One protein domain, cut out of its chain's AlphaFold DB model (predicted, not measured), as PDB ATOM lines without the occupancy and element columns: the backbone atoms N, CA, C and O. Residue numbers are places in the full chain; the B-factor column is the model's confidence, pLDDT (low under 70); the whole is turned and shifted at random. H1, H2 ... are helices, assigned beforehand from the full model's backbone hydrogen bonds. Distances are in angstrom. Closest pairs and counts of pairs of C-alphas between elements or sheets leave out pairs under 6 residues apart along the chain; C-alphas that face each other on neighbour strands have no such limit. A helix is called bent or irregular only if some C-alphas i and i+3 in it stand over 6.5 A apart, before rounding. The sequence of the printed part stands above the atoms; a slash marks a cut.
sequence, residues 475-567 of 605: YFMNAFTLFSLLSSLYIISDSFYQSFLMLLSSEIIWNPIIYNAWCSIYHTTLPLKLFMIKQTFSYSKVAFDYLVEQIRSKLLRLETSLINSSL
ATOM      1  N   TYR A 475     213.407 199.673 220.321       81.25
ATOM      2  CA  TYR A 475     213.154 200.141 221.687       81.25
ATOM      3  C   TYR A 475     213.579 199.117 222.749       81.25
ATOM      4  O   TYR A 475     214.049 199.507 223.815       81.25
ATOM      5  N   PHE A 476     213.452 197.817 222.460       81.31
ATOM      6  CA  PHE A 476     213.826 196.753 223.391       81.31
ATOM      7  C   PHE A 476     215.344 196.547 223.433       81.31
ATOM      8  O   PHE A 476     215.905 196.429 224.520       81.31
ATOM      9  N   MET A 477     216.016 196.627 222.275       82.81
ATOM     10  CA  MET A 477     217.482 196.721 222.195       82.81
ATOM     11  C   MET A 477     218.003 197.859 223.087       82.81
ATOM     12  O   MET A 477     218.812 197.617 223.979       82.81
ATOM     13  N   ASN A 478     217.485 199.079 222.906       82.75
ATOM     14  CA  ASN A 478     217.944 200.263 223.642       82.75
ATOM     15  C   ASN A 478     217.611 200.197 225.143       82.75
ATOM     16  O   ASN A 478     218.408 200.632 225.972       82.75
ATOM     17  N   ALA A 479     216.459 199.633 225.519       82.81
ATOM     18  CA  ALA A 479     216.124 199.404 226.923       82.81
ATOM     19  C   ALA A 479     217.068 198.378 227.574       82.81
ATOM     20  O   ALA A 479     217.500 198.576 228.710       82.81
ATOM     21  N   PHE A 480     217.431 197.311 226.854       83.50
ATOM     22  CA  PHE A 480     218.352 196.283 227.335       83.50
ATOM     23  C   PHE A 480     219.791 196.799 227.478       83.50
ATOM     24  O   PHE A 480     220.416 196.565 228.514       83.50
ATOM     25  N   THR A 481     220.316 197.545 226.498       84.38
ATOM     26  CA  THR A 481     221.662 198.135 226.603       84.38
ATOM     27  C   THR A 481     221.736 199.165 227.729       84.38
ATOM     28  O   THR A 481     222.685 199.143 228.513       84.38
ATOM     29  N   LEU A 482     220.708 200.008 227.885       85.19
ATOM     30  CA  LEU A 482     220.619 200.975 228.978       85.19
ATOM     31  C   LEU A 482     220.509 200.284 230.346       85.19
ATOM     32  O   LEU A 482     221.220 200.670 231.271       85.19
ATOM     33  N   PHE A 483     219.695 199.232 230.479       82.50
ATOM     34  CA  PHE A 483     219.618 198.442 231.712       82.50
ATOM     35  C   PHE A 483     220.959 197.770 232.051       82.50
ATOM     36  O   PHE A 483     221.395 197.824 233.199       82.50
ATOM     37  N   SER A 484     221.654 197.200 231.057       83.06
ATOM     38  CA  SER A 484     222.987 196.611 231.243       83.06
ATOM     39  C   SER A 484     224.003 197.650 231.722       83.06
ATOM     40  O   SER A 484     224.770 197.371 232.642       83.06
ATOM     41  N   LEU A 485     223.989 198.856 231.142       85.31
ATOM     42  CA  LEU A 485     224.879 199.949 231.537       85.31
ATOM     43  C   LEU A 485     224.578 200.438 232.959       85.31
ATOM     44  O   LEU A 485     225.500 200.558 233.764       85.31
ATOM     45  N   LEU A 486     223.302 200.648 233.305       81.75
ATOM     46  CA  LEU A 486     222.894 201.019 234.666       81.75
ATOM     47  C   LEU A 486     223.273 199.938 235.691       81.75
ATOM     48  O   LEU A 486     223.725 200.276 236.780       81.75
ATOM     49  N   SER A 487     223.144 198.658 235.335       78.75
ATOM     50  CA  SER A 487     223.555 197.533 236.182       78.75
ATOM     51  C   SER A 487     225.073 197.508 236.406       78.75
ATOM     52  O   SER A 487     225.523 197.450 237.549       78.75
ATOM     53  N   SER A 488     225.886 197.666 235.350       82.25
ATOM     54  CA  SER A 488     227.347 197.750 235.509       82.25
ATOM     55  C   SER A 488     227.786 198.978 236.313       82.25
ATOM     56  O   SER A 488     228.668 198.866 237.159       82.25
ATOM     57  N   LEU A 489     227.140 200.133 236.115       81.88
ATOM     58  CA  LEU A 489     227.418 201.348 236.884       81.88
ATOM     59  C   LEU A 489     227.023 201.204 238.360       81.88
ATOM     60  O   LEU A 489     227.694 201.776 239.213       81.88
ATOM     61  N   TYR A 490     225.979 200.430 238.667       80.88
ATOM     62  CA  TYR A 490     225.583 200.110 240.041       80.88
ATOM     63  C   TYR A 490     226.563 199.144 240.725       80.88
ATOM     64  O   TYR A 490     226.878 199.321 241.891       80.88
ATOM     65  N   ILE A 491     227.105 198.157 240.005       80.56
ATOM     66  CA  ILE A 491     228.144 197.260 240.547       80.56
ATOM     67  C   ILE A 491     229.458 198.026 240.795       80.56
ATOM     68  O   ILE A 491     230.174 197.750 241.754       80.56
ATOM     69  N   ILE A 492     229.775 199.001 239.941       81.00
ATOM     70  CA  ILE A 492     231.013 199.789 240.014       81.00
ATOM     71  C   ILE A 492     230.889 200.989 240.979       81.00
ATOM     72  O   ILE A 492     231.919 201.525 241.386       81.00
ATOM     73  N   SER A 493     229.681 201.408 241.393       82.69
ATOM     74  CA  SER A 493     229.473 202.668 242.134       82.69
ATOM     75  C   SER A 493     230.292 202.776 243.413       82.69
ATOM     76  O   SER A 493     230.841 203.837 243.698       82.69
ATOM     77  N   ASP A 494     230.403 201.679 244.156       84.12
ATOM     78  CA  ASP A 494     231.035 201.679 245.472       84.12
ATOM     79  C   ASP A 494     232.561 201.706 245.331       84.12
ATOM     80  O   ASP A 494     233.235 202.483 246.006       84.12
ATOM     81  N   SER A 495     233.108 200.959 244.364       82.94
ATOM     82  CA  SER A 495     234.525 201.046 243.996       82.94
ATOM     83  C   SER A 495     234.876 202.431 243.444       82.94
ATOM     84  O   SER A 495     235.878 203.006 243.862       82.94
ATOM     85  N   PHE A 496     234.029 203.013 242.588       82.25
ATOM     86  CA  PHE A 496     234.216 204.368 242.069       82.25
ATOM     87  C   PHE A 496     234.179 205.416 243.186       82.25
ATOM     88  O   PHE A 496     235.007 206.324 243.196       82.25
ATOM     89  N   TYR A 497     233.263 205.286 244.151       82.81
ATOM     90  CA  TYR A 497     233.179 206.185 245.299       82.81
ATOM     91  C   TYR A 497     234.439 206.111 246.172       82.81
ATOM     92  O   TYR A 497     234.992 207.155 246.514       82.81
ATOM     93  N   GLN A 498     234.948 204.908 246.459       83.12
ATOM     94  CA  GLN A 498     236.203 204.738 247.201       83.12
ATOM     95  C   GLN A 498     237.409 205.290 246.428       83.12
ATOM     96  O   GLN A 498     238.176 206.079 246.977       83.12
ATOM     97  N   SER A 499     237.553 204.967 245.136       81.12
ATOM     98  CA  SER A 499     238.623 205.524 244.296       81.12
ATOM     99  C   SER A 499     238.550 207.050 244.188       81.12
ATOM    100  O   SER A 499     239.587 207.706 244.188       81.12
ATOM    101  N   PHE A 500     237.349 207.633 244.139       82.44
ATOM    102  CA  PHE A 500     237.168 209.083 244.110       82.44
ATOM    103  C   PHE A 500     237.481 209.756 245.451       82.44
ATOM    104  O   PHE A 500     238.115 210.808 245.457       82.44
ATOM    105  N   LEU A 501     237.087 209.163 246.585       83.00
ATOM    106  CA  LEU A 501     237.511 209.653 247.899       83.00
ATOM    107  C   LEU A 501     239.037 209.604 248.029       83.00
ATOM    108  O   LEU A 501     239.632 210.590 248.451       83.00
ATOM    109  N   MET A 502     239.666 208.511 247.583       83.88
ATOM    110  CA  MET A 502     241.123 208.365 247.591       83.88
ATOM    111  C   MET A 502     241.813 209.411 246.695       83.88
ATOM    112  O   MET A 502     242.863 209.945 247.056       83.88
ATOM    113  N   LEU A 503     241.190 209.767 245.564       80.56
ATOM    114  CA  LEU A 503     241.631 210.850 244.683       80.56
ATOM    115  C   LEU A 503     241.493 212.230 245.356       80.56
ATOM    116  O   LEU A 503     242.423 213.030 245.283       80.56
ATOM    117  N   LEU A 504     240.384 212.500 246.058       78.50
ATOM    118  CA  LEU A 504     240.181 213.735 246.834       78.50
ATOM    119  C   LEU A 504     241.119 213.860 248.042       78.50
ATOM    120  O   LEU A 504     241.453 214.980 248.417       78.50
ATOM    121  N   SER A 505     241.551 212.752 248.648       82.56
ATOM    122  CA  SER A 505     242.588 212.761 249.689       82.56
ATOM    123  C   SER A 505     244.015 212.834 249.136       82.56
ATOM    124  O   SER A 505     244.953 212.965 249.914       82.56
ATOM    125  N   SER A 506     244.207 212.733 247.815       87.19
ATOM    126  CA  SER A 506     245.540 212.776 247.207       87.19
ATOM    127  C   SER A 506     246.026 214.210 246.991       87.19
ATOM    128  O   SER A 506     245.282 215.077 246.525       87.19
ATOM    129  N   GLU A 507     247.318 214.440 247.226       84.75
ATOM    130  CA  GLU A 507     247.996 215.717 246.952       84.75
ATOM    131  C   GLU A 507     247.921 216.129 245.468       84.75
ATOM    132  O   GLU A 507     248.090 217.298 245.131       84.75
ATOM    133  N   ILE A 508     247.606 215.187 244.570       78.00
ATOM    134  CA  ILE A 508     247.489 215.407 243.124       78.00
ATOM    135  C   ILE A 508     246.358 216.395 242.798       78.00
ATOM    136  O   ILE A 508     246.550 217.271 241.959       78.00
ATOM    137  N   ILE A 509     245.195 216.309 243.460       75.00
ATOM    138  CA  ILE A 509     244.094 217.269 243.233       75.00
ATOM    139  C   ILE A 509     244.423 218.649 243.818       75.00
ATOM    140  O   ILE A 509     244.072 219.669 243.224       75.00
ATOM    141  N   TRP A 510     245.105 218.681 244.963       80.62
ATOM    142  CA  TRP A 510     245.426 219.911 245.693       80.62
ATOM    143  C   TRP A 510     246.714 220.597 245.216       80.62
ATOM    144  O   TRP A 510     247.020 221.701 245.665       80.62
ATOM    145  N   ASN A 511     247.438 219.995 244.268       86.12
ATOM    146  CA  ASN A 511     248.551 220.632 243.576       86.12
ATOM    147  C   ASN A 511     248.089 221.974 242.961       86.12
ATOM    148  O   ASN A 511     247.099 221.974 242.223       86.12
ATOM    149  N   PRO A 512     248.793 223.105 243.186       80.62
ATOM    150  CA  PRO A 512     248.326 224.432 242.772       80.62
ATOM    151  C   PRO A 512     247.954 224.567 241.289       80.62
ATOM    152  O   PRO A 512     247.032 225.309 240.951       80.62
ATOM    153  N   ILE A 513     248.636 223.841 240.396       81.06
ATOM    154  CA  ILE A 513     248.370 223.870 238.948       81.06
ATOM    155  C   ILE A 513     247.013 223.220 238.645       81.06
ATOM    156  O   ILE A 513     246.192 223.773 237.911       81.06
ATOM    157  N   ILE A 514     246.761 222.056 239.247       78.00
ATOM    158  CA  ILE A 514     245.531 221.279 239.062       78.00
ATOM    159  C   ILE A 514     244.366 221.978 239.770       78.00
ATOM    160  O   ILE A 514     243.317 222.184 239.156       78.00
ATOM    161  N   TYR A 515     244.564 222.437 241.006       76.75
ATOM    162  CA  TYR A 515     243.572 223.188 241.772       76.75
ATOM    163  C   TYR A 515     243.085 224.441 241.026       76.75
ATOM    164  O   TYR A 515     241.879 224.624 240.857       76.75
ATOM    165  N   ASN A 516     243.995 225.255 240.475       76.94
ATOM    166  CA  ASN A 516     243.625 226.439 239.691       76.94
ATOM    167  C   ASN A 516     242.818 226.091 238.426       76.94
ATOM    168  O   ASN A 516     241.863 226.799 238.094       76.94
ATOM    169  N   ALA A 517     243.134 224.984 237.743       74.12
ATOM    170  CA  ALA A 517     242.347 224.510 236.603       74.12
ATOM    171  C   ALA A 517     240.927 224.068 237.017       74.12
ATOM    172  O   ALA A 517     239.948 224.425 236.355       74.12
ATOM    173  N   TRP A 518     240.784 223.363 238.145       68.19
ATOM    174  CA  TRP A 518     239.478 222.986 238.700       68.19
ATOM    175  C   TRP A 518     238.658 224.200 239.161       68.19
ATOM    176  O   TRP A 518     237.461 224.270 238.871       68.19
ATOM    177  N   CYS A 519     239.282 225.185 239.811       70.50
ATOM    178  CA  CYS A 519     238.633 226.441 240.191       70.50
ATOM    179  C   CYS A 519     238.181 227.248 238.967       70.50
ATOM    180  O   CYS A 519     237.041 227.710 238.942       70.50
ATOM    181  N   SER A 520     239.007 227.345 237.919       69.50
ATOM    182  CA  SER A 520     238.621 227.950 236.635       69.50
ATOM    183  C   SER A 520     237.338 227.313 236.081       69.50
ATOM    184  O   SER A 520     236.344 228.007 235.851       69.50
ATOM    185  N   ILE A 521     237.296 225.977 235.993       67.44
ATOM    186  CA  ILE A 521     236.111 225.222 235.554       67.44
ATOM    187  C   ILE A 521     234.906 225.488 236.475       67.44
ATOM    188  O   ILE A 521     233.794 225.712 235.985       67.44
ATOM    189  N   TYR A 522     235.100 225.525 237.796       68.75
ATOM    190  CA  TYR A 522     234.028 225.790 238.760       68.75
ATOM    191  C   TYR A 522     233.437 227.201 238.626       68.75
ATOM    192  O   TYR A 522     232.217 227.362 238.722       68.75
ATOM    193  N   HIS A 523     234.257 228.211 238.327       73.94
ATOM    194  CA  HIS A 523     233.829 229.604 238.156       73.94
ATOM    195  C   HIS A 523     233.321 229.953 236.743       73.94
ATOM    196  O   HIS A 523     232.839 231.067 236.536       73.94
ATOM    197  N   THR A 524     233.321 229.011 235.787       77.06
ATOM    198  CA  THR A 524     232.750 229.231 234.438       77.06
ATOM    199  C   THR A 524     231.296 229.721 234.454       77.06
ATOM    200  O   THR A 524     230.494 229.380 235.332       77.06
ATOM    201  N   THR A 525     230.929 230.511 233.445       82.62
ATOM    202  CA  THR A 525     229.583 231.084 233.310       82.62
ATOM    203  C   THR A 525     228.519 230.009 233.045       82.62
ATOM    204  O   THR A 525     228.791 228.946 232.479       82.62
ATOM    205  N   LEU A 526     227.271 230.278 233.448       77.38
ATOM    206  CA  LEU A 526     226.156 229.336 233.278       77.38
ATOM    207  C   LEU A 526     225.924 228.897 231.811       77.38
ATOM    208  O   LEU A 526     225.698 227.702 231.608       77.38
ATOM    209  N   PRO A 527     226.030 229.771 230.783       80.06
ATOM    210  CA  PRO A 527     225.913 229.349 229.387       80.06
ATOM    211  C   PRO A 527     226.985 228.338 228.967       80.06
ATOM    212  O   PRO A 527     226.661 227.367 228.288       80.06
ATOM    213  N   LEU A 528     228.237 228.505 229.416       77.56
ATOM    214  CA  LEU A 528     229.319 227.570 229.095       77.56
ATOM    215  C   LEU A 528     229.098 226.208 229.771       77.56
ATOM    216  O   LEU A 528     229.257 225.172 229.130       77.56
ATOM    217  N   LYS A 529     228.625 226.193 231.024       80.69
ATOM    218  CA  LYS A 529     228.209 224.955 231.713       80.69
ATOM    219  C   LYS A 529     227.091 224.226 230.959       80.69
ATOM    220  O   LYS A 529     227.182 223.018 230.758       80.69
ATOM    221  N   LEU A 530     226.069 224.946 230.491       76.81
ATOM    222  CA  LEU A 530     224.978 224.373 229.691       76.81
ATOM    223  C   LEU A 530     225.457 223.858 228.321       76.81
ATOM    224  O   LEU A 530     225.021 222.791 227.887       76.81
ATOM    225  N   PHE A 531     226.383 224.566 227.669       82.56
ATOM    226  CA  PHE A 531     227.018 224.119 226.427       82.56
ATOM    227  C   PHE A 531     227.798 222.812 226.628       82.56
ATOM    228  O   PHE A 531     227.557 221.845 225.906       82.56
ATOM    229  N   MET A 532     228.644 222.736 227.662       81.31
ATOM    230  CA  MET A 532     229.380 221.514 228.004       81.31
ATOM    231  C   MET A 532     228.430 220.351 228.324       81.31
ATOM    232  O   MET A 532     228.661 219.235 227.868       81.31
ATOM    233  N   ILE A 533     227.322 220.590 229.041       82.00
ATOM    234  CA  ILE A 533     226.305 219.555 229.312       82.00
ATOM    235  C   ILE A 533     225.688 219.032 228.007       82.00
ATOM    236  O   ILE A 533     225.577 217.817 227.825       82.00
ATOM    237  N   LYS A 534     225.338 219.924 227.070       83.44
ATOM    238  CA  LYS A 534     224.816 219.553 225.746       83.44
ATOM    239  C   LYS A 534     225.839 218.744 224.938       83.44
ATOM    240  O   LYS A 534     225.469 217.753 224.309       83.44
ATOM    241  N   GLN A 535     227.113 219.137 224.967       85.62
ATOM    242  CA  GLN A 535     228.180 218.465 224.227       85.62
ATOM    243  C   GLN A 535     228.493 217.073 224.803       85.62
ATOM    244  O   GLN A 535     228.513 216.099 224.050       85.62
ATOM    245  N   THR A 536     228.623 216.934 226.128       81.88
ATOM    246  CA  THR A 536     228.804 215.629 226.789       81.88
ATOM    247  C   THR A 536     227.610 214.704 226.553       81.88
ATOM    248  O   THR A 536     227.806 213.518 226.290       81.88
ATOM    249  N   PHE A 537     226.373 215.219 226.566       82.25
ATOM    250  CA  PHE A 537     225.195 214.424 226.200       82.25
ATOM    251  C   PHE A 537     225.264 213.941 224.742       82.25
ATOM    252  O   PHE A 537     224.973 212.778 224.469       82.25
ATOM    253  N   SER A 538     225.713 214.793 223.814       83.88
ATOM    254  CA  SER A 538     225.881 214.426 222.404       83.88
ATOM    255  C   SER A 538     226.916 213.312 222.206       83.88
ATOM    256  O   SER A 538     226.632 212.343 221.505       83.88
ATOM    257  N   TYR A 539     228.089 213.402 222.844       87.50
ATOM    258  CA  TYR A 539     229.103 212.341 222.774       87.50
ATOM    259  C   TYR A 539     228.651 211.052 223.474       87.50
ATOM    260  O   TYR A 539     228.848 209.964 222.937       87.50
ATOM    261  N   SER A 540     227.983 211.166 224.628       84.25
ATOM    262  CA  SER A 540     227.395 210.026 225.343       84.25
ATOM    263  C   SER A 540     226.375 209.281 224.477       84.25
ATOM    264  O   SER A 540     226.398 208.052 224.420       84.25
ATOM    265  N   LYS A 541     225.545 210.008 223.712       84.19
ATOM    266  CA  LYS A 541     224.616 209.398 222.757       84.19
ATOM    267  C   LYS A 541     225.350 208.627 221.652       84.19
ATOM    268  O   LYS A 541     225.026 207.471 221.424       84.19
ATOM    269  N   VAL A 542     226.363 209.219 221.011       88.31
ATOM    270  CA  VAL A 542     227.140 208.535 219.953       88.31
ATOM    271  C   VAL A 542     227.826 207.267 220.486       88.31
ATOM    272  O   VAL A 542     227.810 206.233 219.821       88.31
ATOM    273  N   ALA A 543     228.369 207.309 221.707       82.81
ATOM    274  CA  ALA A 543     228.953 206.137 222.360       82.81
ATOM    275  C   ALA A 543     227.904 205.056 222.699       82.81
ATOM    276  O   ALA A 543     228.176 203.863 222.555       82.81
ATOM    277  N   PHE A 544     226.698 205.456 223.113       86.06
ATOM    278  CA  PHE A 544     225.578 204.545 223.354       86.06
ATOM    279  C   PHE A 544     225.081 203.886 222.060       86.06
ATOM    280  O   PHE A 544     224.926 202.667 222.023       86.06
ATOM    281  N   ASP A 545     224.895 204.666 220.992       85.69
ATOM    282  CA  ASP A 545     224.451 204.178 219.682       85.69
ATOM    283  C   ASP A 545     225.479 203.165 219.108       85.69
ATOM    284  O   ASP A 545     225.103 202.097 218.622       85.69
ATOM    285  N   TYR A 546     226.788 203.410 219.283       87.44
ATOM    286  CA  TYR A 546     227.854 202.447 218.953       87.44
ATOM    287  C   TYR A 546     227.781 201.144 219.777       87.44
ATOM    288  O   TYR A 546     227.954 200.050 219.233       87.44
ATOM    289  N   LEU A 547     227.499 201.226 221.083       82.88
ATOM    290  CA  LEU A 547     227.330 200.044 221.941       82.88
ATOM    291  C   LEU A 547     226.082 199.228 221.568       82.88
ATOM    292  O   LEU A 547     226.132 197.996 221.599       82.88
ATOM    293  N   VAL A 548     224.989 199.889 221.172       87.38
ATOM    294  CA  VAL A 548     223.785 199.236 220.634       87.38
ATOM    295  C   VAL A 548     224.126 198.437 219.379       87.38
ATOM    296  O   VAL A 548     223.790 197.255 219.321       87.38
ATOM    297  N   GLU A 549     224.860 199.013 218.427       85.88
ATOM    298  CA  GLU A 549     225.276 198.304 217.210       85.88
ATOM    299  C   GLU A 549     226.280 197.167 217.481       85.88
ATOM    300  O   GLU A 549     226.200 196.095 216.869       85.88
ATOM    301  N   GLN A 550     227.178 197.311 218.463       84.94
ATOM    302  CA  GLN A 550     228.067 196.213 218.861       84.94
ATOM    303  C   GLN A 550     227.304 195.046 219.523       84.94
ATOM    304  O   GLN A 550     227.668 193.879 219.351       84.94
ATOM    305  N   ILE A 551     226.227 195.328 220.261       82.94
ATOM    306  CA  ILE A 551     225.362 194.299 220.859       82.94
ATOM    307  C   ILE A 551     224.441 193.684 219.795       82.94
ATOM    308  O   ILE A 551     224.311 192.461 219.741       82.94
ATOM    309  N   ARG A 552     223.887 194.494 218.883       85.69
ATOM    310  CA  ARG A 552     223.091 194.058 217.725       85.69
ATOM    311  C   ARG A 552     223.879 193.099 216.835       85.69
ATOM    312  O   ARG A 552     223.408 191.999 216.577       85.69
ATOM    313  N   SER A 553     225.092 193.460 216.419       83.44
ATOM    314  CA  SER A 553     225.949 192.617 215.565       83.44
ATOM    315  C   SER A 553     226.353 191.290 216.225       83.44
ATOM    316  O   SER A 553     226.354 190.250 215.563       83.44
ATOM    317  N   LYS A 554     226.612 191.275 217.541       83.75
ATOM    318  CA  LYS A 554     226.797 190.027 218.306       83.75
ATOM    319  C   LYS A 554     225.518 189.181 218.345       83.75
ATOM    320  O   LYS A 554     225.588 187.971 218.138       83.75
ATOM    321  N   LEU A 555     224.359 189.802 218.566       82.19
ATOM    322  CA  LEU A 555     223.071 189.109 218.645       82.19
ATOM    323  C   LEU A 555     222.604 188.570 217.279       82.19
ATOM    324  O   LEU A 555     222.014 187.496 217.229       82.19
ATOM    325  N   LEU A 556     222.948 189.243 216.176       82.69
ATOM    326  CA  LEU A 556     222.749 188.769 214.799       82.69
ATOM    327  C   LEU A 556     223.559 187.497 214.508       82.69
ATOM    328  O   LEU A 556     223.001 186.504 214.047       82.69
ATOM    329  N   ARG A 557     224.853 187.477 214.859       81.25
ATOM    330  CA  ARG A 557     225.691 186.263 214.752       81.25
ATOM    331  C   ARG A 557     225.132 185.107 215.590       81.25
ATOM    332  O   ARG A 557     225.178 183.954 215.165       81.25
ATOM    333  N   LEU A 558     224.586 185.417 216.768       80.94
ATOM    334  CA  LEU A 558     223.960 184.444 217.663       80.94
ATOM    335  C   LEU A 558     222.627 183.917 217.095       80.94
ATOM    336  O   LEU A 558     222.413 182.707 217.113       80.94
ATOM    337  N   GLU A 559     221.778 184.777 216.521       81.81
ATOM    338  CA  GLU A 559     220.571 184.382 215.777       81.81
ATOM    339  C   GLU A 559     220.929 183.411 214.644       81.81
ATOM    340  O   GLU A 559     220.418 182.294 214.616       81.81
ATOM    341  N   THR A 560     221.860 183.796 213.766       80.25
ATOM    342  CA  THR A 560     222.329 182.969 212.644       80.25
ATOM    343  C   THR A 560     222.844 181.603 213.116       80.25
ATOM    344  O   THR A 560     222.442 180.569 212.580       80.25
ATOM    345  N   SER A 561     223.660 181.571 214.177       80.00
ATOM    346  CA  SER A 561     224.166 180.329 214.779       80.00
ATOM    347  C   SER A 561     223.044 179.433 215.331       80.00
ATOM    348  O   SER A 561     223.046 178.221 215.104       80.00
ATOM    349  N   LEU A 562     222.038 180.009 215.999       77.62
ATOM    350  CA  LEU A 562     220.895 179.258 216.530       77.62
ATOM    351  C   LEU A 562     219.944 178.748 215.443       77.62
ATOM    352  O   LEU A 562     219.423 177.638 215.582       77.62
ATOM    353  N   ILE A 563     219.714 179.507 214.364       77.50
ATOM    354  CA  ILE A 563     218.946 179.014 213.211       77.50
ATOM    355  C   ILE A 563     219.696 177.828 212.595       77.50
ATOM    356  O   ILE A 563     219.137 176.735 212.515       77.50
ATOM    357  N   ASN A 564     220.981 178.001 212.264       79.25
ATOM    358  CA  ASN A 564     221.819 176.952 211.682       79.25
ATOM    359  C   ASN A 564     221.846 175.681 212.559       79.25
ATOM    360  O   ASN A 564     221.593 174.582 212.075       79.25
ATOM    361  N   SER A 565     222.052 175.827 213.872       74.88
ATOM    362  CA  SER A 565     222.084 174.715 214.835       74.88
ATOM    363  C   SER A 565     220.733 174.001 214.998       74.88
ATOM    364  O   SER A 565     220.692 172.770 215.069       74.88
ATOM    365  N   SER A 566     219.614 174.738 215.028       73.25
ATOM    366  CA  SER A 566     218.277 174.130 215.152       73.25
ATOM    367  C   SER A 566     217.829 173.428 213.866       73.25
ATOM    368  O   SER A 566     217.368 172.289 213.943       73.25
ATOM    369  N   LEU A 567     218.068 174.025 212.692       70.75
ATOM    370  CA  LEU A 567     217.826 173.374 211.401       70.75
ATOM    371  C   LEU A 567     218.723 172.139 211.219       70.75
ATOM    372  O   LEU A 567     218.209 171.061 210.929       70.75
TER     373      LEU A 567
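This is residues 475 to 567 of the 605 residues of an uncharacterized protein of Plasmodium malariae (UniProt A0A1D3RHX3). The helices trace one large open loop with an empty middle: bent H1 makes one side, short H2 and H3 make the turn at the far end, and the long H4 runs back along the other side until its middle meets the first part of H1. There residues 547 to 552 of H4 close the loop on residues 477 to 481 of H1a, and beyond it residues 553 to 567 of H4 stick out as a straight tail. The printed part has 93 residues, with four named helices in the order H1, H2, H3, H4 and no named strand; the class is all helix. It is extended, with a radius of gyration of the C-alphas of 20.5 A, and the C-alphas span 67 by 32 by 18 A.

Find C-alpha 475 at (213.154, 200.141, 221.687), where H1, residues 475 to 504, begins. By its hydrogen bonds it was assigned as one helix, but it is bent: C-alphas 491 and 494 are 7.2 A apart. Its arms are H1a, residues 475 to 491, 24.3 A long, and H1b, residues 494 to 504, 15.2 A long. Next look for H2, residues 507 to 510, 5.1 A, and H3, residues 512 to 523, 16.1 A. From C-alpha 526 at (226.156, 229.336, 233.278), H4 runs 60.7 A through residues 526 to 567 to C-alpha 567 at (217.826, 173.374, 211.401).

Begin with H1a, whose line stands to that of H1b at a steep tilt of 58 degrees. H1b and H2 are close but not clearly touching; their closest C-alphas, of Leu 503 and Ile 509, are 7.0 A apart. H2 and H3 are also close but not clearly touching, with the C-alphas of Ile 509 and Tyr 515 closest at 6.1 A. H3 and H4 are apart, and so are H1b and H4. Now return to H1a: it touches H4, with the C-alphas of Thr 481 and Val 548 closest at 6.4 A. The two run opposite ways at a steep tilt of 69.6 degrees, only just short of about perpendicular. In H1a, H1b, H3 and H4 every O i to N i+4 pair is within hydrogen-bond range; H2 is too short for such a pair.

The two C-alphas farthest apart, those of Pro 512 and Leu 567, are 67.2 A from each other. The printed part has no cut, and the links H1 to H2, H2 to H3 and H3 to H4 are tight. Look at residues 486 to 508, of which 486 to 504 belong to H1: they stand free, as do residues 530 to 543 of H4. The mean pLDDT of the printed part is 81.0, and the model's confidence is under 70 at residue 518 and residues 520 to 522.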